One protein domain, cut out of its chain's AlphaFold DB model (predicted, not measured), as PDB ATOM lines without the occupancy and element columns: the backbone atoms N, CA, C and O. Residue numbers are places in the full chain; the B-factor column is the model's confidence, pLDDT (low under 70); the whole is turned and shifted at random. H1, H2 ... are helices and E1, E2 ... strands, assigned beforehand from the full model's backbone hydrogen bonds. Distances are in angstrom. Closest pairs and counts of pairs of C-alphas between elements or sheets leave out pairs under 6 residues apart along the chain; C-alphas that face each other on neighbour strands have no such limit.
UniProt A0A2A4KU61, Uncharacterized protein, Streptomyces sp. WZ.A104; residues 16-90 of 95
ATOM      1  N   ALA A  16     189.719 191.625 214.624       86.75
ATOM      2  CA  ALA A  16     190.358 192.684 213.837       86.75
ATOM      3  C   ALA A  16     190.699 193.938 214.666       86.75
ATOM      4  O   ALA A  16     191.737 194.558 214.457       86.75
ATOM      5  N   ALA A  17     189.848 194.302 215.630       89.12
ATOM      6  CA  ALA A  17     190.093 195.449 216.500       89.12
ATOM      7  C   ALA A  17     191.224 195.151 217.502       89.12
ATOM      8  O   ALA A  17     192.057 196.013 217.781       89.12
ATOM      9  N   LEU A  18     191.290 193.908 217.993       87.69
ATOM     10  CA  LEU A  18     192.391 193.435 218.829       87.69
ATOM     11  C   LEU A  18     193.716 193.375 218.051       87.69
ATOM     12  O   LEU A  18     194.750 193.771 218.579       87.69
ATOM     13  N   GLU A  19     193.678 192.946 216.787       87.12
ATOM     14  CA  GLU A  19     194.840 192.922 215.891       87.12
ATOM     15  C   GLU A  19     195.370 194.327 215.592       87.12
ATOM     16  O   GLU A  19     196.575 194.560 215.672       87.12
ATOM     17  N   ALA A  20     194.478 195.286 215.331       88.44
ATOM     18  CA  ALA A  20     194.853 196.686 215.148       88.44
ATOM     19  C   ALA A  20     195.514 197.276 216.406       88.44
ATOM     20  O   ALA A  20     196.516 197.987 216.302       88.44
ATOM     21  N   LEU A  21     194.991 196.953 217.596       90.50
ATOM     22  CA  LEU A  21     195.610 197.364 218.854       90.50
ATOM     23  C   LEU A  21     197.000 196.754 219.033       90.50
ATOM     24  O   LEU A  21     197.937 197.471 219.377       90.50
ATOM     25  N   ALA A  22     197.146 195.453 218.797       87.62
ATOM     26  CA  ALA A  22     198.428 194.780 218.950       87.62
ATOM     27  C   ALA A  22     199.498 195.348 218.015       87.62
ATOM     28  O   ALA A  22     200.595 195.657 218.475       87.62
ATOM     29  N   ALA A  23     199.150 195.588 216.747       86.81
ATOM     30  CA  ALA A  23     200.041 196.242 215.794       86.81
ATOM     31  C   ALA A  23     200.463 197.640 216.283       86.81
ATOM     32  O   ALA A  23     201.643 197.984 216.236       86.81
ATOM     33  N   ALA A  24     199.524 198.431 216.814       88.31
ATOM     34  CA  ALA A  24     199.828 199.749 217.368       88.31
ATOM     35  C   ALA A  24     200.762 199.678 218.591       88.31
ATOM     36  O   ALA A  24     201.661 200.505 218.733       88.31
ATOM     37  N   VAL A  25     200.589 198.684 219.466       87.50
ATOM     38  CA  VAL A  25     201.491 198.454 220.606       87.50
ATOM     39  C   VAL A  25     202.890 198.063 220.123       87.50
ATOM     40  O   VAL A  25     203.876 198.615 220.615       87.50
ATOM     41  N   GLU A  26     202.985 197.168 219.137       85.75
ATOM     42  CA  GLU A  26     204.250 196.687 218.572       85.75
ATOM     43  C   GLU A  26     205.089 197.831 217.983       85.75
ATOM     44  O   GLU A  26     206.263 197.987 218.327       85.75
ATOM     45  N   VAL A  27     204.474 198.698 217.173       86.31
ATOM     46  CA  VAL A  27     205.158 199.861 216.578       86.31
ATOM     47  C   VAL A  27     205.154 201.104 217.479       86.31
ATOM     48  O   VAL A  27     205.576 202.180 217.055       86.31
ATOM     49  N   ARG A  28     204.719 200.966 218.741       85.25
ATOM     50  CA  ARG A  28     204.679 202.026 219.767       85.25
ATOM     51  C   ARG A  28     203.857 203.258 219.366       85.25
ATOM     52  O   ARG A  28     204.181 204.380 219.752       85.25
ATOM     53  N   THR A  29     202.775 203.057 218.623       89.94
ATOM     54  CA  THR A  29     201.836 204.097 218.183       89.94
ATOM     55  C   THR A  29     200.528 204.044 218.975       89.94
ATOM     56  O   THR A  29     199.435 203.944 218.417       89.94
ATOM     57  N   VAL A  30     200.632 204.164 220.303       91.00
ATOM     58  CA  VAL A  30     199.470 204.263 221.202       91.00
ATOM     59  C   VAL A  30     199.335 205.661 221.808       91.00
ATOM     60  O   VAL A  30     200.321 206.299 222.175       91.00
ATOM     61  N   ALA A  31     198.100 206.143 221.903       93.44
ATOM     62  CA  ALA A  31     197.711 207.326 222.658       93.44
ATOM     63  C   ALA A  31     197.204 206.915 224.046       93.44
ATOM     64  O   ALA A  31     196.802 205.769 224.245       93.44
ATOM     65  N   THR A  32     197.194 207.857 224.991       94.50
ATOM     66  CA  THR A  32     196.749 207.618 226.370       94.50
ATOM     67  C   THR A  32     195.655 208.601 226.774       94.50
ATOM     68  O   THR A  32     195.707 209.783 226.433       94.50
ATOM     69  N   VAL A  33     194.676 208.119 227.535       92.50
ATOM     70  CA  VAL A  33     193.633 208.916 228.183       92.50
ATOM     71  C   VAL A  33     193.424 208.412 229.610       92.50
ATOM     72  O   VAL A  33     193.306 207.212 229.829       92.50
ATOM     73  N   LYS A  34     193.376 209.322 230.588       93.50
ATOM     74  CA  LYS A  34     193.001 208.962 231.963       93.50
ATOM     75  C   LYS A  34     191.489 208.913 232.099       93.50
ATOM     76  O   LYS A  34     190.802 209.784 231.562       93.50
ATOM     77  N   ASP A  35     190.986 207.925 232.827       90.00
ATOM     78  CA  ASP A  35     189.585 207.907 233.241       90.00
ATOM     79  C   ASP A  35     189.342 208.710 234.533       90.00
ATOM     80  O   ASP A  35     190.239 209.373 235.060       90.00
ATOM     81  N   GLY A  36     188.093 208.690 235.008       87.94
ATOM     82  CA  GLY A  36     187.676 209.397 236.222       87.94
ATOM     83  C   GLY A  36     188.296 208.850 237.512       87.94
ATOM     84  O   GLY A  36     188.370 209.588 238.492       87.94
ATOM     85  N   ASP A  37     188.784 207.609 237.491       87.56
ATOM     86  CA  ASP A  37     189.474 206.949 238.602       87.56
ATOM     87  C   ASP A  37     191.002 207.146 238.531       87.56
ATOM     88  O   ASP A  37     191.740 206.739 239.429       87.56
ATOM     89  N   GLY A  38     191.493 207.821 237.484       89.00
ATOM     90  CA  GLY A  38     192.905 208.122 237.270       89.00
ATOM     91  C   GLY A  38     193.696 206.998 236.599       89.00
ATOM     92  O   GLY A  38     194.920 207.107 236.510       89.00
ATOM     93  N   LEU A  39     193.028 205.949 236.110       92.88
ATOM     94  CA  LEU A  39     193.659 204.848 235.393       92.88
ATOM     95  C   LEU A  39     194.005 205.275 233.961       92.88
ATOM     96  O   LEU A  39     193.186 205.865 233.252       92.88
ATOM     97  N   ASP A  40     195.231 204.974 233.531       94.75
ATOM     98  CA  ASP A  40     195.712 205.259 232.181       94.75
ATOM     99  C   ASP A  40     195.230 204.190 231.189       94.75
ATOM    100  O   ASP A  40     195.650 203.033 231.239       94.75
ATOM    101  N   TRP A  41     194.368 204.607 230.259       95.75
ATOM    102  CA  TRP A  41     193.885 203.796 229.146       95.75
ATOM    103  C   TRP A  41     194.640 204.133 227.866       95.75
ATOM    104  O   TRP A  41     194.782 205.298 227.500       95.75
ATOM    105  N   TYR A  42     195.074 203.103 227.158       95.00
ATOM    106  CA  TYR A  42     195.860 203.171 225.940       95.00
ATOM    107  C   TYR A  42     195.050 202.676 224.746       95.00
ATOM    108  O   TYR A  42     194.292 201.715 224.863       95.00
ATOM    109  N   TYR A  43     195.229 203.310 223.591       94.31
ATOM    110  CA  TYR A  43     194.523 202.969 222.354       94.31
ATOM    111  C   TYR A  43     195.350 203.350 221.115       94.31
ATOM    112  O   TYR A  43     196.267 204.163 221.243       94.31
ATOM    113  N   PRO A  44     195.065 202.808 219.917       94.19
ATOM    114  CA  PRO A  44     195.797 203.170 218.703       94.19
ATOM    115  C   PRO A  44     195.699 204.666 218.380       94.19
ATOM    116  O   PRO A  44     194.627 205.271 218.425       94.19
ATOM    117  N   VAL A  45     196.819 205.299 218.033       93.38
ATOM    118  CA  VAL A  45     196.803 206.707 217.604       93.38
ATOM    119  C   VAL A  45     195.927 206.863 216.356       93.38
ATOM    120  O   VAL A  45     196.004 206.068 215.426       93.38
ATOM    121  N   GLY A  46     195.119 207.925 216.320       91.25
ATOM    122  CA  GLY A  46     194.278 208.269 215.170       91.25
ATOM    123  C   GLY A  46     192.879 207.651 215.180       91.25
ATOM    124  O   GLY A  46     192.021 208.157 214.474       91.25
ATOM    125  N   THR A  47     192.598 206.663 216.035       92.38
ATOM    126  CA  THR A  47     191.285 205.988 216.061       92.38
ATOM    127  C   THR A  47     190.301 206.608 217.051       92.38
ATOM    128  O   THR A  47     189.287 205.996 217.365       92.38
ATOM    129  N   ARG A  48     190.587 207.793 217.610       88.62
ATOM    130  CA  ARG A  48     189.800 208.372 218.719       88.62
ATOM    131  C   ARG A  48     188.314 208.535 218.381       88.62
ATOM    132  O   ARG A  48     187.484 208.356 219.268       88.62
ATOM    133  N   ASP A  49     188.015 208.868 217.131       91.06
ATOM    134  CA  ASP A  49     186.656 209.087 216.625       91.06
ATOM    135  C   ASP A  49     186.023 207.814 216.023       91.06
ATOM    136  O   ASP A  49     184.882 207.839 215.567       91.06
ATOM    137  N   GLU A  50     186.747 206.691 216.040       91.81
ATOM    138  CA  GLU A  50     186.311 205.383 215.549       91.81
ATOM    139  C   GLU A  50     186.118 204.397 216.712       91.81
ATOM    140  O   GLU A  50     186.622 204.598 217.820       91.81
ATOM    141  N   ASP A  51     185.393 203.302 216.476       93.25
ATOM    142  CA  ASP A  51     185.295 202.222 217.462       93.25
ATOM    143  C   ASP A  51     186.620 201.445 217.515       93.25
ATOM    144  O   ASP A  51     187.114 200.965 216.494       93.25
ATOM    145  N   HIS A  52     187.221 201.344 218.698       94.06
ATOM    146  CA  HIS A  52     188.562 200.788 218.882       94.06
ATOM    147  C   HIS A  52     188.697 200.077 220.227       94.06
ATOM    148  O   HIS A  52     187.881 200.261 221.130       94.06
ATOM    149  N   VAL A  53     189.747 199.269 220.367       94.44
ATOM    150  CA  VAL A  53     190.077 198.630 221.646       94.44
ATOM    151  C   VAL A  53     190.923 199.576 222.486       94.44
ATOM    152  O   VAL A  53     191.894 200.160 222.004       94.44
ATOM    153  N   GLU A  54     190.558 199.689 223.756       94.88
ATOM    154  CA  GLU A  54     191.330 200.365 224.791       94.88
ATOM    155  C   GLU A  54     191.875 199.311 225.768       94.88
ATOM    156  O   GLU A  54     191.164 198.358 226.110       94.88
ATOM    157  N   PHE A  55     193.107 199.488 226.248       94.69
ATOM    158  CA  PHE A  55     193.672 198.663 227.316       94.69
ATOM    159  C   PHE A  55     194.230 199.496 228.465       94.69
ATOM    160  O   PHE A  55     194.678 200.616 228.252       94.69
ATOM    161  N   ALA A  56     194.247 198.947 229.674       95.12
ATOM    162  CA  ALA A  56     194.895 199.567 230.824       95.12
ATOM    163  C   ALA A  56     195.646 198.517 231.642       95.12
ATOM    164  O   ALA A  56     195.136 197.422 231.882       95.12
ATOM    165  N   LEU A  57     196.860 198.850 232.073       91.75
ATOM    166  CA  LEU A  57     197.645 198.001 232.968       91.75
ATOM    167  C   LEU A  57     197.178 198.235 234.401       91.75
ATOM    168  O   LEU A  57     197.183 199.376 234.869       91.75
ATOM    169  N   LEU A  58     196.784 197.170 235.099       89.88
ATOM    170  CA  LEU A  58     196.359 197.306 236.483       89.88
ATOM    171  C   LEU A  58     197.543 197.518 237.432       89.88
ATOM    172  O   LEU A  58     198.622 196.946 237.224       89.88
ATOM    173  N   PRO A  59     197.345 198.290 238.517       82.19
ATOM    174  CA  PRO A  59     198.302 198.351 239.613       82.19
ATOM    175  C   PRO A  59     198.600 196.938 240.130       82.19
ATOM    176  O   PRO A  59     197.688 196.203 240.492       82.19
ATOM    177  N   GLY A  60     199.876 196.555 240.144       85.12
ATOM    178  CA  GLY A  60     200.321 195.188 240.453       85.12
ATOM    179  C   GLY A  60     200.923 194.458 239.252       85.12
ATOM    180  O   GLY A  60     201.789 193.614 239.437       85.12
ATOM    181  N   GLY A  61     200.561 194.845 238.023       84.62
ATOM    182  CA  GLY A  61     201.226 194.387 236.796       84.62
ATOM    183  C   GLY A  61     200.898 192.957 236.355       84.62
ATOM    184  O   GLY A  61     201.471 192.486 235.377       84.62
ATOM    185  N   GLU A  62     199.983 192.271 237.040       90.25
ATOM    186  CA  GLU A  62     199.588 190.890 236.723       90.25
ATOM    187  C   GLU A  62     198.365 190.810 235.798       90.25
ATOM    188  O   GLU A  62     198.084 189.762 235.209       90.25
ATOM    189  N   GLU A  63     197.642 191.918 235.641       92.00
ATOM    190  CA  GLU A  63     196.366 191.973 234.935       92.00
ATOM    191  C   GLU A  63     196.280 193.189 234.012       92.00
ATOM    192  O   GLU A  63     196.825 194.266 234.277       92.00
ATOM    193  N   VAL A  64     195.554 193.002 232.913       92.88
ATOM    194  CA  VAL A  64     195.265 194.023 231.913       92.88
ATOM    195  C   VAL A  64     193.759 194.108 231.734       92.88
ATOM    196  O   VAL A  64     193.073 193.103 231.537       92.88
ATOM    197  N   PHE A  65     193.236 195.323 231.794       93.88
ATOM    198  CA  PHE A  65     191.869 195.621 231.407       93.88
ATOM    199  C   PHE A  65     191.786 195.846 229.902       93.88
ATOM    200  O   PHE A  65     192.632 196.529 229.337       93.88
ATOM    201  N   LEU A  66     190.748 195.302 229.269       92.94
ATOM    202  CA  LEU A  66     190.438 195.455 227.849       92.94
ATOM    203  C   LEU A  66     188.980 195.845 227.665       92.94
ATOM    204  O   LEU A  66     188.094 195.228 228.258       92.94
ATOM    205  N   ARG A  67     188.711 196.816 226.795       93.50
ATOM    206  CA  ARG A  67     187.339 197.197 226.439       93.50
ATOM    207  C   ARG A  67     187.239 197.767 225.032       93.50
ATOM    208  O   ARG A  67     188.244 198.147 224.443       93.50
ATOM    209  N   MET A  68     186.016 197.850 224.514       94.19
ATOM    210  CA  MET A  68     185.718 198.625 223.304       94.19
ATOM    211  C   MET A  68     185.406 200.075 223.687       94.19
ATOM    212  O   MET A  68     184.719 200.311 224.684       94.19
ATOM    213  N   SER A  69     185.837 201.043 222.880       93.56
ATOM    214  CA  SER A  69     185.535 202.463 223.094       93.56
ATOM    215  C   SER A  69     184.030 202.761 223.005       93.56
ATOM    216  O   SER A  69     183.539 203.631 223.725       93.56
ATOM    217  N   SER A  70     183.274 201.987 222.217       92.56
ATOM    218  CA  SER A  70     181.804 202.030 222.164       92.56
ATOM    219  C   SER A  70     181.086 201.418 223.376       92.56
ATOM    220  O   SER A  70     179.885 201.641 223.541       92.56
ATOM    221  N   ARG A  71     181.781 200.645 224.224       91.06
ATOM    222  CA  ARG A  71     181.215 199.941 225.392       91.06
ATOM    223  C   ARG A  71     182.156 199.997 226.592       91.06
ATOM    224  O   ARG A  71     182.656 198.975 227.063       91.06
ATOM    225  N   ARG A  72     182.422 201.210 227.082       90.81
ATOM    226  CA  ARG A  72     183.360 201.435 228.199       90.81
ATOM    227  C   ARG A  72     182.862 200.925 229.556       90.81
ATOM    228  O   ARG A  72     183.662 200.794 230.477       90.81
ATOM    229  N   ASP A  73     181.568 200.640 229.663       88.62
ATOM    230  CA  ASP A  73     180.901 199.990 230.795       88.62
ATOM    231  C   ASP A  73     181.229 198.490 230.905       88.62
ATOM    232  O   ASP A  73     181.034 197.888 231.959       88.62
ATOM    233  N   GLN A  74     181.749 197.886 229.832       89.62
ATOM    234  CA  GLN A  74     182.098 196.472 229.770       89.62
ATOM    235  C   GLN A  74     183.607 196.314 229.617       89.62
ATOM    236  O   GLN A  74     184.163 196.500 228.537       89.62
ATOM    237  N   THR A  75     184.259 195.905 230.702       90.81
ATOM    238  CA  THR A  75     185.702 195.653 230.737       90.81
ATOM    239  C   THR A  75     185.965 194.169 230.941       90.81
ATOM    240  O   THR A  75     185.402 193.538 231.837       90.81
ATOM    241  N   ARG A  76     186.841 193.595 230.114       89.62
ATOM    242  CA  ARG A  76     187.419 192.270 230.338       89.62
ATOM    243  C   ARG A  76     188.742 192.394 231.063       89.62
ATOM    244  O   ARG A  76     189.557 193.243 230.729       89.62
ATOM    245  N   VAL A  77     188.948 191.504 232.022       91.19
ATOM    246  CA  VAL A  77     190.224 191.341 232.712       91.19
ATOM    247  C   VAL A  77     190.933 190.156 232.082       91.19
ATOM    248  O   VAL A  77     190.349 189.075 231.979       91.19
ATOM    249  N   VAL A  78     192.163 190.363 231.633       89.19
ATOM    250  CA  VAL A  78     193.032 189.299 231.129       89.19
ATOM    251  C   VAL A  78     194.319 189.279 231.932       89.19
ATOM    252  O   VAL A  78     194.793 190.319 232.389       89.19
ATOM    253  N   ARG A  79     194.898 188.091 232.106       90.88
ATOM    254  CA  ARG A  79     196.205 187.977 232.758       90.88
ATOM    255  C   ARG A  79     197.290 188.551 231.861       90.88
ATOM    256  O   ARG A  79     197.202 188.444 230.638       90.88
ATOM    257  N   ILE A  80     198.338 189.088 232.473       86.81
ATOM    258  CA  ILE A  80     199.476 189.666 231.755       86.81
ATOM    259  C   ILE A  80     200.151 188.644 230.825       86.81
ATOM    260  O   ILE A  80     200.581 188.997 229.734       86.81
ATOM    261  N   GLU A  81     200.156 187.361 231.193       87.31
ATOM    262  CA  GLU A  81     200.663 186.269 230.351       87.31
ATOM    263  C   GLU A  81     199.848 186.122 229.057       87.31
ATOM    264  O   GLU A  81     200.409 186.132 227.966       87.31
ATOM    265  N   GLN A  82     198.516 186.092 229.168       85.25
ATOM    266  CA  GLN A  82     197.608 186.017 228.016       85.25
ATOM    267  C   GLN A  82     197.687 187.281 227.158       85.25
ATOM    268  O   GLN A  82     197.596 187.221 225.935       85.25
ATOM    269  N   TRP A  83     197.870 188.440 227.792       86.25
ATOM    270  CA  TRP A  83     198.136 189.693 227.096       86.25
ATOM    271  C   TRP A  83     199.444 189.633 226.299       86.25
ATOM    272  O   TRP A  83     199.468 190.024 225.135       86.25
ATOM    273  N   HIS A  84     200.519 189.103 226.883       84.00
ATOM    274  CA  HIS A  84     201.783 188.908 226.178       84.00
ATOM    275  C   HIS A  84     201.665 187.917 225.025       84.00
ATOM    276  O   HIS A  84     202.273 188.153 223.988       84.00
ATOM    277  N   GLU A  85     200.872 186.855 225.155       81.00
ATOM    278  CA  GLU A  85     200.565 185.970 224.028       81.00
ATOM    279  C   GLU A  85     199.785 186.710 222.939       81.00
ATOM    280  O   GLU A  85     200.114 186.583 221.768       81.00
ATOM    281  N   LEU A  86     198.801 187.539 223.292       76.69
ATOM    282  CA  LEU A  86     198.024 188.312 222.320       76.69
ATOM    283  C   LEU A  86     198.885 189.320 221.551       76.69
ATOM    284  O   LEU A  86     198.826 189.360 220.326       76.69
ATOM    285  N   ILE A  87     199.705 190.108 222.248       74.31
ATOM    286  CA  ILE A  87     200.590 191.098 221.616       74.31
ATOM    287  C   ILE A  87     201.795 190.419 220.946       74.31
ATOM    288  O   ILE A  87     202.263 190.869 219.907       74.31
ATOM    289  N   GLY A  88     202.283 189.312 221.509       64.31
ATOM    290  CA  GLY A  88     203.459 188.580 221.042       64.31
ATOM    291  C   GLY A  88     203.194 187.568 219.922       64.31
ATOM    292  O   GLY A  88     204.099 187.311 219.140       64.31
ATOM    293  N   HIS A  89     201.989 187.000 219.795       55.34
ATOM    294  CA  HIS A  89     201.608 186.125 218.668       55.34
ATOM    295  C   HIS A  89     201.221 186.896 217.409       55.34
ATOM    296  O   HIS A  89     201.151 186.306 216.334       55.34
ATOM    297  N   ILE A  90     200.968 188.199 217.525       51.28
ATOM    298  CA  ILE A  90     200.733 189.056 216.359       51.28
ATOM    299  C   ILE A  90     202.074 189.472 215.723       51.28
ATOM    300  O   ILE A  90     202.130 189.714 214.518       51.28
TER     301      ILE A  90
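What this domain is: This is residues 16 to 90 of the 95 residues of an uncharacterized protein of Streptomyces sp. WZ.A104 (UniProt A0A2A4KU61). Five strands follow one another side by side as a curved, twisted wall, formed by the hairpin E1 E2 next to the three-stranded sheet E3 E4 E5, and two helices cover one face of that sheet. H1 runs past the ends of E2 and E3, while H2 stands up at the far end of E5 and meets H1 nearly at a right angle. The printed part has 75 residues, with two named helices and five named strands in the order H1 E1 E2 E3 E4 E5 H2; both sheets are antiparallel and the class is mixed, helices and strands. It is compact, with a radius of gyration of the C-alphas of 11.5 A, and rounded, spanning 28 by 25 by 20 A.

How they stand to each other: After H1, residues 16 to 26, come E1, residues 30 to 34, and E2, residues 40 to 44, an antiparallel hairpin with N 31 and O 43 2.8 A apart, within hydrogen-bond range. The closest C-alphas of H1 and E2, those of Ala 24 and Pro 44, are 5.5 A apart. E3, residues 53 to 57, comes within 4.7 A of E2 at the C-alphas of Trp 41 and Ala 56. E3, E4, residues 63 to 68, and E5, residues 71 to 79, form a meander, each strand the antiparallel neighbour of the one before. N 54 and O 67 are 2.9 A apart across E3 and E4, and N 66 and O 76 are 2.8 A apart across E4 and E5. E5 bends by 67 degrees at residue 74. H2, residues 80 to 89, is on the same face of the sheet E3 E4 E5 as H1, two layers, helices on one face of a sheet. H1 lies only just over E3, with 3 of its 11 C-alphas there. H2 stands up from the sheet, its line rising 70 degrees. H1 and H2 touch, about perpendicular at 87 degrees, closest at the C-alphas of Ala 22 and Ile 87, 5.0 A. In both helices every O i to N i+4 pair is within hydrogen-bond range.

Where its parts are: H1 begins at C-alpha 16, (190.358, 192.684, 213.837), and is 15.2 A long. E1 measures 13.4 A, E2 and E3 13.6 A each, E4 17.1 A and E5 20.5 A. H2, 13.7 A long, ends at C-alpha 89, (201.608, 186.125, 218.668).

The domain as a whole: The C-alphas farthest apart, those of Gly 36 and His 89, are 32.3 A apart. The printed part has no cut. No link is long. The mean pLDDT of the printed part is 88.6, and residues 88 to 90 are under 70.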